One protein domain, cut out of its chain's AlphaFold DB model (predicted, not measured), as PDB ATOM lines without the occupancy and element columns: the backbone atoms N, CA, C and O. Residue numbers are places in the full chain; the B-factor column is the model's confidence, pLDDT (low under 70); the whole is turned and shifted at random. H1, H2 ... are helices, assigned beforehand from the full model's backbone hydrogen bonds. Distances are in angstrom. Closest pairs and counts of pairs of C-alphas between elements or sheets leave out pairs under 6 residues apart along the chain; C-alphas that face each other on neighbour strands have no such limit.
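This is residues 39 to 89 of the 189 residues of a protein of Drosophila guanche (UniProt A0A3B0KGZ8). Two long helices, H1 and H2, meet near the end of H1 and the beginning of H2 and open as an L, with most of each helix sticking out free. A tight link of three residues makes the corner, and the whole is only just flat, spanning 49 by 33 by 7 A. The printed part has 51 residues with two named helices, H1 then H2, and no named strand: the class is all helix. It is extended, with a radius of gyration of the C-alphas of 16.7 A.

H1, residues 39 to 65, is the longest helix. With its residues 58 to 62 alone it touches H2, residues 69 to 88, which touches H1 with residues 69 to 70 alone. The closest C-alphas of the two, those of Val 58 and Ile 69, are 6.8 A apart. Their lines stand about perpendicular, at 86 degrees. In H1 and H2 every O i to N i+4 pair is within hydrogen-bond range.

H1 measures 38.2 A from C-alpha 39 at (148.696, 133.462, 191.980) to C-alpha 65. H2 measures 28.8 A, from C-alpha 69 at (155.980, 134.359, 160.392) to C-alpha 88 at (181.254, 120.787, 162.975).

The two C-alphas farthest apart, those of Lys 41 and Trp 89, are 49.3 A apart. The printed part has no cut. Residues 87 to 89 have pLDDT under 70.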
ATOM      1  N   ARG A  39     147.547 133.433 192.891       90.44
ATOM      2  CA  ARG A  39     148.696 133.462 191.980       90.44
ATOM      3  C   ARG A  39     148.570 132.394 190.900       90.44
ATOM      4  O   ARG A  39     148.862 132.686 189.743       90.44
ATOM      5  N   ASP A  40     148.135 131.197 191.273       91.75
ATOM      6  CA  ASP A  40     148.152 130.052 190.364       91.75
ATOM      7  C   ASP A  40     147.028 130.173 189.328       91.75
ATOM      8  O   ASP A  40     147.245 129.958 188.136       91.75
ATOM      9  N   LYS A  41     145.856 130.662 189.751       88.69
ATOM     10  CA  LYS A  41     144.729 130.947 188.846       88.69
ATOM     11  C   LYS A  41     145.038 132.081 187.874       88.69
ATOM     12  O   LYS A  41     144.716 131.979 186.692       88.69
ATOM     13  N   VAL A  42     145.674 133.152 188.359       91.69
ATOM     14  CA  VAL A  42     146.091 134.264 187.495       91.69
ATOM     15  C   VAL A  42     147.116 133.783 186.484       91.69
ATOM     16  O   VAL A  42     146.957 134.088 185.310       91.69
ATOM     17  N   ALA A  43     148.115 133.000 186.898       90.88
ATOM     18  CA  ALA A  43     149.150 132.518 185.990       90.88
ATOM     19  C   ALA A  43     148.556 131.741 184.804       90.88
ATOM     20  O   ALA A  43     148.852 132.076 183.658       90.88
ATOM     21  N   VAL A  44     147.667 130.776 185.067       91.81
ATOM     22  CA  VAL A  44     147.006 129.984 184.015       91.81
ATOM     23  C   VAL A  44     146.213 130.885 183.064       91.81
ATOM     24  O   VAL A  44     146.496 130.903 181.868       91.81
ATOM     25  N   SER A  45     145.313 131.718 183.596       94.38
ATOM     26  CA  SER A  45     144.478 132.608 182.775       94.38
ATOM     27  C   SER A  45     145.303 133.629 181.979       94.38
ATOM     28  O   SER A  45     145.005 133.906 180.819       94.38
ATOM     29  N   THR A  46     146.375 134.171 182.566       94.06
ATOM     30  CA  THR A  46     147.262 135.099 181.853       94.06
ATOM     31  C   THR A  46     148.015 134.417 180.723       94.06
ATOM     32  O   THR A  46     148.150 135.015 179.661       94.06
ATOM     33  N   ASN A  47     148.469 133.177 180.912       95.00
ATOM     34  CA  ASN A  47     149.173 132.438 179.869       95.00
ATOM     35  C   ASN A  47     148.241 132.108 178.698       95.00
ATOM     36  O   ASN A  47     148.628 132.303 177.550       95.00
ATOM     37  N   GLU A  48     147.008 131.684 178.980       95.94
ATOM     38  CA  GLU A  48     145.983 131.446 177.956       95.94
ATOM     39  C   GLU A  48     145.655 132.724 177.175       95.94
ATOM     40  O   GLU A  48     145.635 132.725 175.944       95.94
ATOM     41  N   LEU A  49     145.465 133.847 177.877       96.75
ATOM     42  CA  LEU A  49     145.191 135.133 177.240       96.75
ATOM     43  C   LEU A  49     146.373 135.601 176.377       96.75
ATOM     44  O   LEU A  49     146.171 136.099 175.270       96.75
ATOM     45  N   LEU A  50     147.607 135.428 176.860       97.00
ATOM     46  CA  LEU A  50     148.817 135.760 176.108       97.00
ATOM     47  C   LEU A  50     148.961 134.888 174.857       97.00
ATOM     48  O   LEU A  50     149.276 135.423 173.794       97.00
ATOM     49  N   ALA A  51     148.685 133.585 174.955       95.50
ATOM     50  CA  ALA A  51     148.676 132.684 173.805       95.50
ATOM     51  C   ALA A  51     147.652 133.145 172.757       95.50
ATOM     52  O   ALA A  51     148.009 133.358 171.600       95.50
ATOM     53  N   CYS A  52     146.421 133.440 173.181       96.75
ATOM     54  CA  CYS A  52     145.364 133.925 172.295       96.75
ATOM     55  C   CYS A  52     145.726 135.259 171.613       96.75
ATOM     56  O   CYS A  52     145.498 135.446 170.416       96.75
ATOM     57  N   VAL A  53     146.304 136.217 172.345       97.31
ATOM     58  CA  VAL A  53     146.744 137.500 171.765       97.31
ATOM     59  C   VAL A  53     147.862 137.288 170.744       97.31
ATOM     60  O   VAL A  53     147.830 137.914 169.678       97.31
ATOM     61  N   ASN A  54     148.810 136.397 171.042       96.06
ATOM     62  CA  ASN A  54     149.913 136.070 170.147       96.06
ATOM     63  C   ASN A  54     149.407 135.413 168.860       96.06
ATOM     64  O   ASN A  54     149.696 135.925 167.777       96.06
ATOM     65  N   GLU A  55     148.581 134.371 168.953       95.56
ATOM     66  CA  GLU A  55     147.971 133.703 167.794       95.56
ATOM     67  C   GLU A  55     147.211 134.700 166.914       95.56
ATOM     68  O   GLU A  55     147.477 134.816 165.719       95.56
ATOM     69  N   ASN A  56     146.363 135.535 167.518       95.38
ATOM     70  CA  ASN A  56     145.631 136.570 166.789       95.38
ATOM     71  C   ASN A  56     146.550 137.596 166.113       95.38
ATOM     72  O   ASN A  56     146.177 138.213 165.112       95.38
ATOM     73  N   SER A  57     147.725 137.878 166.677       95.25
ATOM     74  CA  SER A  57     148.690 138.792 166.059       95.25
ATOM     75  C   SER A  57     149.384 138.156 164.850       95.25
ATOM     76  O   SER A  57     149.479 138.807 163.810       95.25
ATOM     77  N   VAL A  58     149.750 136.874 164.946       95.62
ATOM     78  CA  VAL A  58     150.325 136.089 163.847       95.62
ATOM     79  C   VAL A  58     149.313 135.925 162.714       95.62
ATOM     80  O   VAL A  58     149.615 136.271 161.575       95.62
ATOM     81  N   SER A  59     148.073 135.519 163.010       95.88
ATOM     82  CA  SER A  59     147.024 135.387 161.989       95.88
ATOM     83  C   SER A  59     146.725 136.714 161.290       95.88
ATOM     84  O   SER A  59     146.491 136.749 160.083       95.88
ATOM     85  N   ARG A  60     146.775 137.838 162.023       96.56
ATOM     86  CA  ARG A  60     146.637 139.172 161.422       96.56
ATOM     87  C   ARG A  60     147.792 139.511 160.492       96.56
ATOM     88  O   ARG A  60     147.543 140.111 159.451       96.56
ATOM     89  N   ALA A  61     149.024 139.158 160.848       95.81
ATOM     90  CA  ALA A  61     150.170 139.367 159.972       95.81
ATOM     91  C   ALA A  61     150.037 138.549 158.678       95.81
ATOM     92  O   ALA A  61     150.181 139.116 157.594       95.81
ATOM     93  N   LEU A  62     149.638 137.279 158.790       97.00
ATOM     94  CA  LEU A  62     149.387 136.409 157.643       97.00
ATOM     95  C   LEU A  62     148.306 136.980 156.721       97.00
ATOM     96  O   LEU A  62     148.534 137.139 155.529       97.00
ATOM     97  N   HIS A  63     147.153 137.372 157.263       97.00
ATOM     98  CA  HIS A  63     146.067 137.907 156.440       97.00
ATOM     99  C   HIS A  63     146.400 139.281 155.833       97.00
ATOM    100  O   HIS A  63     145.955 139.606 154.734       97.00
ATOM    101  N   LYS A  64     147.134 140.136 156.553       98.06
ATOM    102  CA  LYS A  64     147.414 141.508 156.105       98.06
ATOM    103  C   LYS A  64     148.574 141.587 155.117       98.06
ATOM    104  O   LYS A  64     148.545 142.442 154.236       98.06
ATOM    105  N   TYR A  65     149.590 140.748 155.291       97.06
ATOM    106  CA  TYR A  65     150.836 140.820 154.529       97.06
ATOM    107  C   TYR A  65     151.102 139.574 153.679       97.06
ATOM    108  O   TYR A  65     152.026 139.597 152.876       97.06
ATOM    109  N   GLY A  66     150.320 138.500 153.833       95.69
ATOM    110  CA  GLY A  66     150.577 137.221 153.165       95.69
ATOM    111  C   GLY A  66     151.827 136.505 153.683       95.69
ATOM    112  O   GLY A  66     152.355 135.645 152.989       95.69
ATOM    113  N   LEU A  67     152.324 136.885 154.865       93.62
ATOM    114  CA  LEU A  67     153.559 136.364 155.452       93.62
ATOM    115  C   LEU A  67     153.244 135.430 156.620       93.62
ATOM    116  O   LEU A  67     152.641 135.856 157.609       93.62
ATOM    117  N   ASP A  68     153.682 134.177 156.518       95.50
ATOM    118  CA  ASP A  68     153.614 133.210 157.611       95.50
ATOM    119  C   ASP A  68     154.896 133.276 158.448       95.50
ATOM    120  O   ASP A  68     155.890 132.605 158.180       95.50
ATOM    121  N   ILE A  69     154.851 134.113 159.485       94.50
ATOM    122  CA  ILE A  69     155.980 134.359 160.392       94.50
ATOM    123  C   ILE A  69     156.489 133.053 161.020       94.50
ATOM    124  O   ILE A  69     157.693 132.888 161.201       94.50
ATOM    125  N   LEU A  70     155.586 132.120 161.346       95.19
ATOM    126  CA  LEU A  70     155.965 130.870 162.006       95.19
ATOM    127  C   LEU A  70     156.654 129.909 161.032       95.19
ATOM    128  O   LEU A  70     157.584 129.199 161.421       95.19
ATOM    129  N   ALA A  71     156.226 129.892 159.767       94.94
ATOM    130  CA  ALA A  71     156.895 129.119 158.727       94.94
ATOM    131  C   ALA A  71     158.303 129.662 158.438       94.94
ATOM    132  O   ALA A  71     159.254 128.877 158.375       94.94
ATOM    133  N   ASP A  72     158.447 130.984 158.334       94.94
ATOM    134  CA  ASP A  72     159.735 131.644 158.095       94.94
ATOM    135  C   ASP A  72     160.725 131.392 159.245       94.94
ATOM    136  O   ASP A  72     161.873 131.014 159.004       94.94
ATOM    137  N   GLU A  73     160.280 131.511 160.501       95.75
ATOM    138  CA  GLU A  73     161.124 131.241 161.675       95.75
ATOM    139  C   GLU A  73     161.598 129.780 161.709       95.75
ATOM    140  O   GLU A  73     162.765 129.494 162.006       95.75
ATOM    141  N   LYS A  74     160.724 128.829 161.354       96.50
ATOM    142  CA  LYS A  74     161.093 127.409 161.270       96.50
ATOM    143  C   LYS A  74     162.146 127.165 160.188       96.50
ATOM    144  O   LYS A  74     163.106 126.430 160.435       96.50
ATOM    145  N   LEU A  75     161.982 127.778 159.017       96.25
ATOM    146  CA  LEU A  75     162.937 127.676 157.914       96.25
ATOM    147  C   LEU A  75     164.310 128.228 158.321       96.25
ATOM    148  O   LEU A  75     165.337 127.580 158.105       96.25
ATOM    149  N   GLU A  76     164.336 129.392 158.972       95.69
ATOM    150  CA  GLU A  76     165.565 129.986 159.498       95.69
ATOM    151  C   GLU A  76     166.221 129.081 160.553       95.69
ATOM    152  O   GLU A  76     167.446 128.905 160.579       95.69
ATOM    153  N   GLN A  77     165.425 128.452 161.419       96.19
ATOM    154  CA  GLN A  77     165.937 127.528 162.423       96.19
ATOM    155  C   GLN A  77     166.563 126.274 161.793       96.19
ATOM    156  O   GLN A  77     167.610 125.813 162.261       96.19
ATOM    157  N   GLU A  78     165.968 125.721 160.733       95.62
ATOM    158  CA  GLU A  78     166.544 124.605 159.974       95.62
ATOM    159  C   GLU A  78     167.849 124.994 159.279       95.62
ATOM    160  O   GLU A  78     168.839 124.263 159.390       95.62
ATOM    161  N   LEU A  79     167.900 126.173 158.657       95.38
ATOM    162  CA  LEU A  79     169.119 126.691 158.038       95.38
ATOM    163  C   LEU A  79     170.251 126.829 159.068       95.38
ATOM    164  O   LEU A  79     171.373 126.372 158.842       95.38
ATOM    165  N   ASN A  80     169.939 127.368 160.248       93.62
ATOM    166  CA  ASN A  80     170.883 127.480 161.357       93.62
ATOM    167  C   ASN A  80     171.367 126.108 161.861       93.62
ATOM    168  O   ASN A  80     172.540 125.952 162.217       93.62
ATOM    169  N   ARG A  81     170.493 125.092 161.896       92.25
ATOM    170  CA  ARG A  81     170.887 123.713 162.239       92.25
ATOM    171  C   ARG A  81     171.837 123.134 161.193       92.25
ATOM    172  O   ARG A  81     172.871 122.585 161.572       92.25
ATOM    173  N   ALA A  82     171.531 123.299 159.907       91.56
ATOM    174  CA  ALA A  82     172.376 122.833 158.812       91.56
ATOM    175  C   ALA A  82     173.759 123.504 158.833       91.56
ATOM    176  O   ALA A  82     174.784 122.827 158.733       91.56
ATOM    177  N   GLN A  83     173.811 124.819 159.064       88.69
ATOM    178  CA  GLN A  83     175.066 125.564 159.167       88.69
ATOM    179  C   GLN A  83     175.934 125.080 160.336       88.69
ATOM    180  O   GLN A  83     177.140 124.879 160.176       88.69
ATOM    181  N   ARG A  84     175.335 124.840 161.511       82.44
ATOM    182  CA  ARG A  84     176.064 124.283 162.663       82.44
ATOM    183  C   ARG A  84     176.652 122.917 162.341       82.44
ATOM    184  O   ARG A  84     177.815 122.676 162.662       82.44
ATOM    185  N   GLN A  85     175.893 122.057 161.660       79.88
ATOM    186  CA  GLN A  85     176.397 120.759 161.222       79.88
ATOM    187  C   GLN A  85     177.586 120.918 160.273       79.88
ATOM    188  O   GLN A  85     178.618 120.309 160.521       79.88
ATOM    189  N   GLN A  86     177.511 121.802 159.272       72.44
ATOM    190  CA  GLN A  86     178.624 122.069 158.348       72.44
ATOM    191  C   GLN A  86     179.884 122.602 159.048       72.44
ATOM    192  O   GLN A  86     180.992 122.187 158.712       72.44
ATOM    193  N   SER A  87     179.733 123.468 160.055       66.44
ATOM    194  CA  SER A  87     180.871 123.976 160.836       66.44
ATOM    195  C   SER A  87     181.516 122.915 161.740       66.44
ATOM    196  O   SER A  87     182.720 122.968 161.985       66.44
ATOM    197  N   GLY A  88     180.747 121.912 162.183       56.28
ATOM    198  CA  GLY A  88     181.254 120.787 162.975       56.28
ATOM    199  C   GLY A  88     182.192 119.862 162.193       56.28
ATOM    200  O   GLY A  88     183.136 119.333 162.771       56.28
ATOM    201  N   TRP A  89     182.007 119.733 160.875       50.53
ATOM    202  CA  TRP A  89     182.877 118.916 160.014       50.53
ATOM    203  C   TRP A  89     184.261 119.532 159.762       50.53
ATOM    204  O   TRP A  89     185.167 118.824 159.325       50.53
TER     205      TRP A  89